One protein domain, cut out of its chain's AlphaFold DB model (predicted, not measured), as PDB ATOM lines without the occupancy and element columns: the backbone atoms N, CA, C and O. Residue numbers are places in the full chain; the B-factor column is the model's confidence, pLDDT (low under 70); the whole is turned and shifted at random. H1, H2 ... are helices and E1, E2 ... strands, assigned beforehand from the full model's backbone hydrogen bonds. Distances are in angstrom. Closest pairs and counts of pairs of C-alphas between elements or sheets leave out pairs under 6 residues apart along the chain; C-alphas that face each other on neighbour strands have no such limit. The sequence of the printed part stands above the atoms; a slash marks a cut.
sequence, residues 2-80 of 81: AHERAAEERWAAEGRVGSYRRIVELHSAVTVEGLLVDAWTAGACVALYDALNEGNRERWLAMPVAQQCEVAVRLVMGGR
ATOM      1  N   ALA A   2     -11.663 -17.643  33.492       72.31
ATOM      2  CA  ALA A   2     -11.211 -18.489  34.615       72.31
ATOM      3  C   ALA A   2      -9.698 -18.374  34.916       72.31
ATOM      4  O   ALA A   2      -9.307 -18.242  36.069       72.31
ATOM      5  N   HIS A   3      -8.854 -18.344  33.878       72.25
ATOM      6  CA  HIS A   3      -7.395 -18.222  34.025       72.25
ATOM      7  C   HIS A   3      -6.938 -16.877  34.604       72.25
ATOM      8  O   HIS A   3      -5.975 -16.824  35.356       72.25
ATOM      9  N   GLU A   4      -7.646 -15.800  34.272       78.31
ATOM     10  CA  GLU A   4      -7.332 -14.448  34.741       78.31
ATOM     11  C   GLU A   4      -7.632 -14.290  36.235       78.31
ATOM     12  O   GLU A   4      -6.817 -13.754  36.976       78.31
ATOM     13  N   ARG A   5      -8.750 -14.861  36.705       84.31
ATOM     14  CA  ARG A   5      -9.067 -14.908  38.139       84.31
ATOM     15  C   ARG A   5      -8.037 -15.706  38.931       84.31
ATOM     16  O   ARG A   5      -7.590 -15.236  39.966       84.31
ATOM     17  N   ALA A   6      -7.613 -16.858  38.412       88.69
ATOM     18  CA  ALA A   6      -6.583 -17.666  39.060       88.69
ATOM     19  C   ALA A   6      -5.228 -16.931  39.160       88.69
ATOM     20  O   ALA A   6      -4.516 -17.087  40.150       88.69
ATOM     21  N   ALA A   7      -4.871 -16.120  38.157       88.44
ATOM     22  CA  ALA A   7      -3.661 -15.299  38.198       88.44
ATOM     23  C   ALA A   7      -3.762 -14.178  39.246       88.44
ATOM     24  O   ALA A   7      -2.852 -14.026  40.060       88.44
ATOM     25  N   GLU A   8      -4.882 -13.451  39.281       91.50
ATOM     26  CA  GLU A   8      -5.120 -12.391  40.273       91.50
ATOM     27  C   GLU A   8      -5.167 -12.944  41.709       91.50
ATOM     28  O   GLU A   8      -4.570 -12.362  42.613       91.50
ATOM     29  N   GLU A   9      -5.783 -14.110  41.928       93.75
ATOM     30  CA  GLU A   9      -5.782 -14.800  43.228       93.75
ATOM     31  C   GLU A   9      -4.368 -15.207  43.666       93.75
ATOM     32  O   GLU A   9      -3.994 -15.007  44.824       93.75
ATOM     33  N   ARG A  10      -3.554 -15.727  42.736       95.19
ATOM     34  CA  ARG A  10      -2.151 -16.077  43.000       95.19
ATOM     35  C   ARG A  10      -1.336 -14.850  43.400       95.19
ATOM     36  O   ARG A  10      -0.634 -14.893  44.407       95.19
ATOM     37  N   TRP A  11      -1.434 -13.758  42.643       95.56
ATOM     38  CA  TRP A  11      -0.719 -12.524  42.973       95.56
ATOM     39  C   TRP A  11      -1.194 -11.945  44.308       95.56
ATOM     40  O   TRP A  11      -0.374 -11.542  45.127       95.56
ATOM     41  N   ALA A  12      -2.497 -11.962  44.590       93.81
ATOM     42  CA  ALA A  12      -3.012 -11.488  45.871       93.81
ATOM     43  C   ALA A  12      -2.461 -12.298  47.063       93.81
ATOM     44  O   ALA A  12      -2.127 -11.714  48.096       93.81
ATOM     45  N   ALA A  13      -2.311 -13.619  46.918       95.31
ATOM     46  CA  ALA A  13      -1.800 -14.495  47.976       95.31
ATOM     47  C   ALA A  13      -0.328 -14.224  48.350       95.31
ATOM     48  O   ALA A  13       0.063 -14.433  49.496       95.31
ATOM     49  N   GLU A  14       0.482 -13.724  47.413       93.44
ATOM     50  CA  GLU A  14       1.894 -13.374  47.640       93.44
ATOM     51  C   GLU A  14       2.089 -11.948  48.197       93.44
ATOM     52  O   GLU A  14       3.222 -11.473  48.355       93.44
ATOM     53  N   GLY A  15       0.997 -11.231  48.476       93.62
ATOM     54  CA  GLY A  15       1.029  -9.863  48.982       93.62
ATOM     55  C   GLY A  15       1.849  -8.940  48.078       93.62
ATOM     56  O   GLY A  15       1.634  -8.856  46.869       93.62
ATOM     57  N   ARG A  16       2.825  -8.236  48.660       93.50
ATOM     58  CA  ARG A  16       3.635  -7.251  47.924       93.50
ATOM     59  C   ARG A  16       4.444  -7.867  46.778       93.50
ATOM     60  O   ARG A  16       4.567  -7.247  45.725       93.50
ATOM     61  N   VAL A  17       4.975  -9.078  46.952       96.62
ATOM     62  CA  VAL A  17       5.746  -9.759  45.894       96.62
ATOM     63  C   VAL A  17       4.840 -10.110  44.723       96.62
ATOM     64  O   VAL A  17       5.231  -9.932  43.570       96.62
ATOM     65  N   GLY A  18       3.606 -10.515  45.010       97.06
ATOM     66  CA  GLY A  18       2.604 -10.754  43.984       97.06
ATOM     67  C   GLY A  18       2.262  -9.503  43.182       97.06
ATOM     68  O   GLY A  18       2.164  -9.587  41.960       97.06
ATOM     69  N   SER A  19       2.210  -8.323  43.815       97.06
ATOM     70  CA  SER A  19       2.099  -7.049  43.088       97.06
ATOM     71  C   SER A  19       3.257  -6.839  42.110       97.06
ATOM     72  O   SER A  19       3.023  -6.436  40.972       97.06
ATOM     73  N   TYR A  20       4.499  -7.155  42.493       97.94
ATOM     74  CA  TYR A  20       5.637  -7.071  41.569       97.94
ATOM     75  C   TYR A  20       5.533  -8.088  40.429       97.94
ATOM     76  O   TYR A  20       5.702  -7.708  39.270       97.94
ATOM     77  N   ARG A  21       5.188  -9.351  40.718       98.06
ATOM     78  CA  ARG A  21       4.979 -10.374  39.675       98.06
ATOM     79  C   ARG A  21       3.890  -9.958  38.689       98.06
ATOM     80  O   ARG A  21       4.099 -10.065  37.485       98.06
ATOM     81  N   ARG A  22       2.785  -9.391  39.177       97.69
ATOM     82  CA  ARG A  22       1.713  -8.834  38.343       97.69
ATOM     83  C   ARG A  22       2.221  -7.743  37.402       97.69
ATOM     84  O   ARG A  22       1.911  -7.772  36.215       97.69
ATOM     85  N   ILE A  23       3.002  -6.786  37.912       98.12
ATOM     86  CA  ILE A  23       3.571  -5.697  37.098       98.12
ATOM     87  C   ILE A  23       4.464  -6.267  35.984       98.12
ATOM     88  O   ILE A  23       4.341  -5.833  34.836       98.12
ATOM     89  N   VAL A  24       5.307  -7.257  36.309       97.94
ATOM     90  CA  VAL A  24       6.190  -7.951  35.354       97.94
ATOM     91  C   VAL A  24       5.383  -8.694  34.292       97.94
ATOM     92  O   VAL A  24       5.586  -8.464  33.103       97.94
ATOM     93  N   GLU A  25       4.454  -9.559  34.703       97.38
ATOM     94  CA  GLU A  25       3.661 -10.391  33.789       97.38
ATOM     95  C   GLU A  25       2.825  -9.530  32.825       97.38
ATOM     96  O   GLU A  25       2.774  -9.802  31.624       97.38
ATOM     97  N   LEU A  26       2.239  -8.438  33.325       96.88
ATOM     98  CA  LEU A  26       1.429  -7.515  32.527       96.88
ATOM     99  C   LEU A  26       2.245  -6.450  31.775       96.88
ATOM    100  O   LEU A  26       1.646  -5.631  31.081       96.88
ATOM    101  N   HIS A  27       3.577  -6.430  31.915       97.50
ATOM    102  CA  HIS A  27       4.463  -5.414  31.325       97.50
ATOM    103  C   HIS A  27       3.964  -3.978  31.568       97.50
ATOM    104  O   HIS A  27       3.921  -3.143  30.663       97.50
ATOM    105  N   SER A  28       3.538  -3.706  32.801       97.44
ATOM    106  CA  SER A  28       2.878  -2.454  33.182       97.44
ATOM    107  C   SER A  28       3.727  -1.629  34.153       97.44
ATOM    108  O   SER A  28       4.857  -1.990  34.481       97.44
ATOM    109  N   ALA A  29       3.188  -0.495  34.601       97.44
ATOM    110  CA  ALA A  29       3.722   0.276  35.713       97.44
ATOM    111  C   ALA A  29       2.571   0.650  36.651       97.44
ATOM    112  O   ALA A  29       1.530   1.126  36.193       97.44
ATOM    113  N   VAL A  30       2.735   0.399  37.950       96.94
ATOM    114  CA  VAL A  30       1.676   0.580  38.956       96.94
ATOM    115  C   VAL A  30       2.264   1.181  40.228       96.94
ATOM    116  O   VAL A  30       3.414   0.927  40.583       96.94
ATOM    117  N   THR A  31       1.467   1.986  40.929       97.06
ATOM    118  CA  THR A  31       1.838   2.521  42.240       97.06
ATOM    119  C   THR A  31       1.731   1.439  43.316       97.06
ATOM    120  O   THR A  31       0.643   0.932  43.581       97.06
ATOM    121  N   VAL A  32       2.846   1.130  43.978       95.00
ATOM    122  CA  VAL A  32       2.922   0.234  45.140       95.00
ATOM    123  C   VAL A  32       3.331   1.070  46.350       95.00
ATOM    124  O   VAL A  32       4.418   1.636  46.371       95.00
ATOM    125  N   GLU A  33       2.439   1.193  47.338       92.56
ATOM    126  CA  GLU A  33       2.656   1.990  48.564       92.56
ATOM    127  C   GLU A  33       3.187   3.418  48.297       92.56
ATOM    128  O   GLU A  33       4.075   3.919  48.980       92.56
ATOM    129  N   GLY A  34       2.646   4.088  47.274       93.62
ATOM    130  CA  GLY A  34       3.009   5.469  46.926       93.62
ATOM    131  C   GLY A  34       4.227   5.621  46.010       93.62
ATOM    132  O   GLY A  34       4.507   6.739  45.584       93.62
ATOM    133  N   LEU A  35       4.914   4.532  45.647       96.44
ATOM    134  CA  LEU A  35       6.000   4.544  44.664       96.44
ATOM    135  C   LEU A  35       5.518   3.988  43.322       96.44
ATOM    136  O   LEU A  35       4.959   2.894  43.275       96.44
ATOM    137  N   LEU A  36       5.758   4.710  42.226       97.75
ATOM    138  CA  LEU A  36       5.538   4.174  40.882       97.75
ATOM    139  C   LEU A  36       6.619   3.131  40.576       97.75
ATOM    140  O   LEU A  36       7.803   3.462  40.556       97.75
ATOM    141  N   VAL A  37       6.205   1.888  40.335       98.00
ATOM    142  CA  VAL A  37       7.105   0.772  40.028       98.00
ATOM    143  C   VAL A  37       6.800   0.268  38.621       98.00
ATOM    144  O   VAL A  37       5.664  -0.110  38.327       98.00
ATOM    145  N   ASP A  38       7.807   0.275  37.748       98.31
ATOM    146  CA  ASP A  38       7.722  -0.253  36.384       98.31
ATOM    147  C   ASP A  38       8.090  -1.746  36.307       98.31
ATOM    148  O   ASP A  38       8.601  -2.335  37.265       98.31
ATOM    149  N   ALA A  39       7.829  -2.375  35.158       98.12
ATOM    150  CA  ALA A  39       8.103  -3.796  34.934       98.12
ATOM    151  C   ALA A  39       9.577  -4.179  35.125       98.12
ATOM    152  O   ALA A  39       9.865  -5.275  35.603       98.12
ATOM    153  N   TRP A  40      10.519  -3.288  34.802       97.19
ATOM    154  CA  TRP A  40      11.941  -3.570  34.985       97.19
ATOM    155  C   TRP A  40      12.332  -3.579  36.469       97.19
ATOM    156  O   TRP A  40      12.953  -4.532  36.945       97.19
ATOM    157  N   THR A  41      11.907  -2.563  37.219       97.88
ATOM    158  CA  THR A  41      12.146  -2.446  38.664       97.88
ATOM    159  C   THR A  41      11.448  -3.569  39.424       97.88
ATOM    160  O   THR A  41      12.058  -4.211  40.280       97.88
ATOM    161  N   ALA A  42      10.194  -3.871  39.074       98.12
ATOM    162  CA  ALA A  42       9.462  -5.005  39.628       98.12
ATOM    163  C   ALA A  42      10.181  -6.333  39.342       98.12
ATOM    164  O   ALA A  42      10.303  -7.168  40.237       98.12
ATOM    165  N   GLY A  43      10.727  -6.503  38.132       97.81
ATOM    166  CA  GLY A  43      11.530  -7.667  37.759       97.81
ATOM    167  C   GLY A  43      12.781  -7.822  38.622       97.81
ATOM    168  O   GLY A  43      13.067  -8.925  39.089       97.81
ATOM    169  N   ALA A  44      13.482  -6.723  38.913       97.50
ATOM    170  CA  ALA A  44      14.616  -6.736  39.835       97.50
ATOM    171  C   ALA A  44      14.199  -7.159  41.255       97.50
ATOM    172  O   ALA A  44      14.879  -7.977  41.878       97.50
ATOM    173  N   CYS A  45      13.072  -6.643  41.759       97.75
ATOM    174  CA  CYS A  45      12.535  -7.007  43.072       97.75
ATOM    175  C   CYS A  45      12.167  -8.495  43.162       97.75
ATOM    176  O   CYS A  45      12.530  -9.150  44.139       97.75
ATOM    177  N   VAL A  46      11.496  -9.039  42.141       97.50
ATOM    178  CA  VAL A  46      11.149 -10.468  42.071       97.50
ATOM    179  C   VAL A  46      12.412 -11.329  42.033       97.50
ATOM    180  O   VAL A  46      12.534 -12.265  42.821       97.50
ATOM    181  N   ALA A  47      13.380 -10.980  41.180       96.25
ATOM    182  CA  ALA A  47      14.632 -11.724  41.058       96.25
ATOM    183  C   ALA A  47      15.420 -11.756  42.376       96.25
ATOM    184  O   ALA A  47      15.933 -12.806  42.764       96.25
ATOM    185  N   LEU A  48      15.487 -10.624  43.086       96.00
ATOM    186  CA  LEU A  48      16.095 -10.577  44.411       96.00
ATOM    187  C   LEU A  48      15.334 -11.475  45.391       96.00
ATOM    188  O   LEU A  48      15.948 -12.327  46.023       96.00
ATOM    189  N   TYR A  49      14.015 -11.312  45.502       96.62
ATOM    190  CA  TYR A  49      13.194 -12.077  46.442       96.62
ATOM    191  C   TYR A  49      13.338 -13.596  46.255       96.62
ATOM    192  O   TYR A  49      13.516 -14.331  47.234       96.62
ATOM    193  N   ASP A  50      13.329 -14.058  45.004       95.94
ATOM    194  CA  ASP A  50      13.467 -15.473  44.661       95.94
ATOM    195  C   ASP A  50      14.856 -16.021  45.040       95.94
ATOM    196  O   ASP A  50      14.956 -17.167  45.482       95.94
ATOM    197  N   ALA A  51      15.905 -15.190  44.979       95.88
ATOM    198  CA  ALA A  51      17.271 -15.545  45.372       95.88
ATOM    199  C   ALA A  51      17.535 -15.508  46.894       95.88
ATOM    200  O   ALA A  51      18.534 -16.064  47.359       95.88
ATOM    201  N   LEU A  52      16.682 -14.850  47.686       95.56
ATOM    202  CA  LEU A  52      16.832 -14.785  49.141       95.56
ATOM    203  C   LEU A  52      16.368 -16.083  49.822       95.56
ATOM    204  O   LEU A  52      15.407 -16.725  49.401       95.56
ATOM    205  N   ASN A  53      17.018 -16.433  50.936       96.69
ATOM    206  CA  ASN A  53      16.501 -17.432  51.876       96.69
ATOM    207  C   ASN A  53      15.345 -16.858  52.721       96.69
ATOM    208  O   ASN A  53      15.131 -15.648  52.738       96.69
ATOM    209  N   GLU A  54      14.623 -17.716  53.444       95.50
ATOM    210  CA  GLU A  54      13.428 -17.345  54.219       95.50
ATOM    211  C   GLU A  54      13.669 -16.187  55.202       95.50
ATOM    212  O   GLU A  54      13.005 -15.156  55.107       95.50
ATOM    213  N   GLY A  55      14.696 -16.277  56.054       95.81
ATOM    214  CA  GLY A  55      14.999 -15.210  57.015       95.81
ATOM    215  C   GLY A  55      15.369 -13.877  56.352       95.81
ATOM    216  O   GLY A  55      15.031 -12.803  56.851       95.81
ATOM    217  N   ASN A  56      16.032 -13.905  55.195       96.25
ATOM    218  CA  ASN A  56      16.327 -12.684  54.448       96.25
ATOM    219  C   ASN A  56      15.103 -12.138  53.701       96.25
ATOM    220  O   ASN A  56      14.994 -10.918  53.566       96.25
ATOM    221  N   ARG A  57      14.179 -12.998  53.250       96.06
ATOM    222  CA  ARG A  57      12.904 -12.571  52.653       96.06
ATOM    223  C   ARG A  57      12.086 -11.776  53.656       96.06
ATOM    224  O   ARG A  57      11.656 -10.678  53.322       96.06
ATOM    225  N   GLU A  58      11.949 -12.265  54.886       95.94
ATOM    226  CA  GLU A  58      11.247 -11.542  55.954       95.94
ATOM    227  C   GLU A  58      11.862 -10.162  56.203       95.94
ATOM    228  O   GLU A  58      11.164  -9.146  56.212       95.94
ATOM    229  N   ARG A  59      13.195 -10.101  56.327       96.19
ATOM    230  CA  ARG A  59      13.917  -8.838  56.539       96.19
ATOM    231  C   ARG A  59      13.752  -7.866  55.377       96.19
ATOM    232  O   ARG A  59      13.638  -6.667  55.612       96.19
ATOM    233  N   TRP A  60      13.757  -8.360  54.143       96.19
ATOM    234  CA  TRP A  60      13.557  -7.533  52.957       96.19
ATOM    235  C   TRP A  60      12.110  -7.032  52.864       96.19
ATOM    236  O   TRP A  60      11.894  -5.839  52.658       96.19
ATOM    237  N   LEU A  61      11.123  -7.896  53.121       95.75
ATOM    238  CA  LEU A  61       9.702  -7.530  53.158       95.75
ATOM    239  C   LEU A  61       9.370  -6.524  54.271       95.75
ATOM    240  O   LEU A  61       8.416  -5.760  54.126       95.75
ATOM    241  N   ALA A  62      10.150  -6.479  55.348       96.38
ATOM    242  CA  ALA A  62      10.004  -5.472  56.397       96.38
ATOM    243  C   ALA A  62      10.503  -4.068  55.988       96.38
ATOM    244  O   ALA A  62      10.198  -3.090  56.670       96.38
ATOM    245  N   MET A  63      11.269  -3.941  54.899       96.88
ATOM    246  CA  MET A  63      11.759  -2.644  54.417       96.88
ATOM    247  C   MET A  63      10.646  -1.839  53.717       96.88
ATOM    248  O   MET A  63       9.738  -2.433  53.135       96.88
ATOM    249  N   PRO A  64      10.735  -0.498  53.681       97.12
ATOM    250  CA  PRO A  64       9.894   0.320  52.810       97.12
ATOM    251  C   PRO A  64      10.090  -0.026  51.328       97.12
ATOM    252  O   PRO A  64      11.206  -0.331  50.901       97.12
ATOM    253  N   VAL A  65       9.036   0.114  50.516       96.38
ATOM    254  CA  VAL A  65       9.065  -0.181  49.067       96.38
ATOM    255  C   VAL A  65      10.199   0.541  48.334       96.38
ATOM    256  O   VAL A  65      10.874  -0.061  47.501       96.38
ATOM    257  N   ALA A  66      10.461   1.806  48.673       96.56
ATOM    258  CA  ALA A  66      11.566   2.566  48.086       96.56
ATOM    259  C   ALA A  66      12.930   1.899  48.328       96.56
ATOM    260  O   ALA A  66      13.718   1.747  47.396       96.56
ATOM    261  N   GLN A  67      13.178   1.435  49.555       97.25
ATOM    262  CA  GLN A  67      14.426   0.766  49.916       97.25
ATOM    263  C   GLN A  67      14.534  -0.619  49.265       97.25
ATOM    264  O   GLN A  67      15.613  -1.000  48.810       97.25
ATOM    265  N   GLN A  68      13.424  -1.359  49.168       96.56
ATOM    266  CA  GLN A  68      13.381  -2.642  48.457       96.56
ATOM    267  C   GLN A  68      13.806  -2.485  46.997       96.56
ATOM    268  O   GLN A  68      14.697  -3.206  46.540       96.56
ATOM    269  N   CYS A  69      13.211  -1.513  46.298       96.44
ATOM    270  CA  CYS A  69      13.511  -1.228  44.898       96.44
ATOM    271  C   CYS A  69      14.965  -0.777  44.722       96.44
ATOM    272  O   CYS A  69      15.657  -1.282  43.843       96.44
ATOM    273  N   GLU A  70      15.465   0.114  45.582       95.81
ATOM    274  CA  GLU A  70      16.856   0.580  45.538       95.81
ATOM    275  C   GLU A  70      17.859  -0.577  45.674       95.81
ATOM    276  O   GLU A  70      18.798  -0.684  44.878       95.81
ATOM    277  N   VAL A  71      17.660  -1.461  46.656       94.81
ATOM    278  CA  VAL A  71      18.534  -2.624  46.883       94.81
ATOM    279  C   VAL A  71      18.469  -3.594  45.705       94.81
ATOM    280  O   VAL A  71      19.513  -4.015  45.204       94.81
ATOM    281  N   ALA A  72      17.262  -3.916  45.234       95.62
ATOM    282  CA  ALA A  72      17.058  -4.828  44.113       95.62
ATOM    283  C   ALA A  72      17.725  -4.316  42.829       95.62
ATOM    284  O   ALA A  72      18.505  -5.031  42.195       95.62
ATOM    285  N   VAL A  73      17.497  -3.048  42.490       94.62
ATOM    286  CA  VAL A  73      18.075  -2.397  41.310       94.62
ATOM    287  C   VAL A  73      19.599  -2.335  41.398       94.62
ATOM    288  O   VAL A  73      20.283  -2.638  40.418       94.62
ATOM    289  N   ARG A  74      20.162  -2.001  42.567       92.94
ATOM    290  CA  ARG A  74      21.621  -1.985  42.762       92.94
ATOM    291  C   ARG A  74      22.258  -3.350  42.551       92.94
ATOM    292  O   ARG A  74      23.343  -3.404  41.983       92.94
ATOM    293  N   LEU A  75      21.614  -4.432  42.981       86.81
ATOM    294  CA  LEU A  75      22.143  -5.784  42.785       86.81
ATOM    295  C   LEU A  75      22.118  -6.194  41.308       86.81
ATOM    296  O   LEU A  75      23.106  -6.728  40.807       86.81
ATOM    297  N   VAL A  76      21.042  -5.866  40.590       84.06
ATOM    298  CA  VAL A  76      20.919  -6.160  39.152       84.06
ATOM    299  C   VAL A  76      21.883  -5.314  38.310       84.06
ATOM    300  O   VAL A  76      22.471  -5.818  37.354       84.06
ATOM    301  N   MET A  77      22.099  -4.042  38.662       76.62
ATOM    302  CA  MET A  77      23.035  -3.167  37.940       76.62
ATOM    303  C   MET A  77      24.501  -3.355  38.358       76.62
ATOM    304  O   MET A  77      25.401  -3.185  37.537       76.62
ATOM    305  N   GLY A  78      24.755  -3.707  39.619       64.06
ATOM    306  CA  GLY A  78      26.094  -3.853  40.197       64.06
ATOM    307  C   GLY A  78      26.789  -5.181  39.887       64.06
ATOM    308  O   GLY A  78      28.004  -5.265  40.049       64.06
ATOM    309  N   GLY A  79      26.054  -6.191  39.408       56.09
ATOM    310  CA  GLY A  79      26.586  -7.504  39.019       56.09
ATOM    311  C   GLY A  79      27.342  -7.548  37.682       56.09
ATOM    312  O   GLY A  79      27.793  -8.617  37.287       56.09
ATOM    313  N   ARG A  80      27.494  -6.419  36.972       49.25
ATOM    314  CA  ARG A  80      28.325  -6.314  35.755       49.25
ATOM    315  C   ARG A  80      29.747  -5.832  36.076       49.25
ATOM    316  O   ARG A  80      30.138  -4.746  35.644       49.25
TER     317      ARG A  80
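Overview. This is residues 2 to 80 of the 81 residues of an uncharacterized protein of Streptomyces buecherae (UniProt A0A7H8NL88). A small two-stranded hairpin, E1 and E2, lies along one side of three crossed helices, with H3 packed on both H2 and H5; H1 extends at one end of the long axis, and H4 lies near H3 and H5, away from the strands. The 79 printed residues hold five named helices and two named strands in the order H1 H2 E1 E2 H3 H4 H5; the sheet E1 - E2 is antiparallel. The class is mostly helix, and the whole is compact, with a radius of gyration of the C-alphas of 12.4 A, yet elongated, with spans of 40 by 26 by 25 A.

Along the chain. Find E1 at residues 29 to 32, from C-alpha 29 at (3.722, 0.276, 35.713), and E2 at residues 35 to 38. H3, residues 39 to 51, follows and is 18.2 A long. Look earlier for H2, residues 15 to 25, 15.4 A, and H1, residues 2 to 13, 16.8 A, beginning at (-11.211, -18.489, 34.615). H4 is residues 54 to 61; H5, residues 65 to 78, runs 19.5 A to (26.094, -3.853, 40.197).

Arrangement. In the hairpin E1 and E2, N 30 and O 37 are 3.0 A apart, within hydrogen-bond range. The closest C-alphas of H2 and E1, Ile 23 and Ala 29, are 6.1 A apart. H2 and H3 touch at a steep tilt of 54 degrees, closest at C-alphas 24 and 39, 4.6 A. H3 and H5 touch about perpendicular, 83 degrees, closest at C-alphas 45 and 72, 5.1 A. H1 touches H2 with residues 8 to 12 alone, closest at C-alphas 11 and 18, 3.9 A; they form a helical hairpin. H4 is close to but not clearly touching H3, with C-alphas 49 and 57 closest at 6.2 A. In H1 to H5 every O i to N i+4 pair is within hydrogen-bond range.

Size, cuts and confidence. The farthest C-alphas, Ala 2 and Arg 80, are 41.4 A apart. The printed part has no cut, and its six links are tight. Look for pLDDT under 70 at residues 78 to 80.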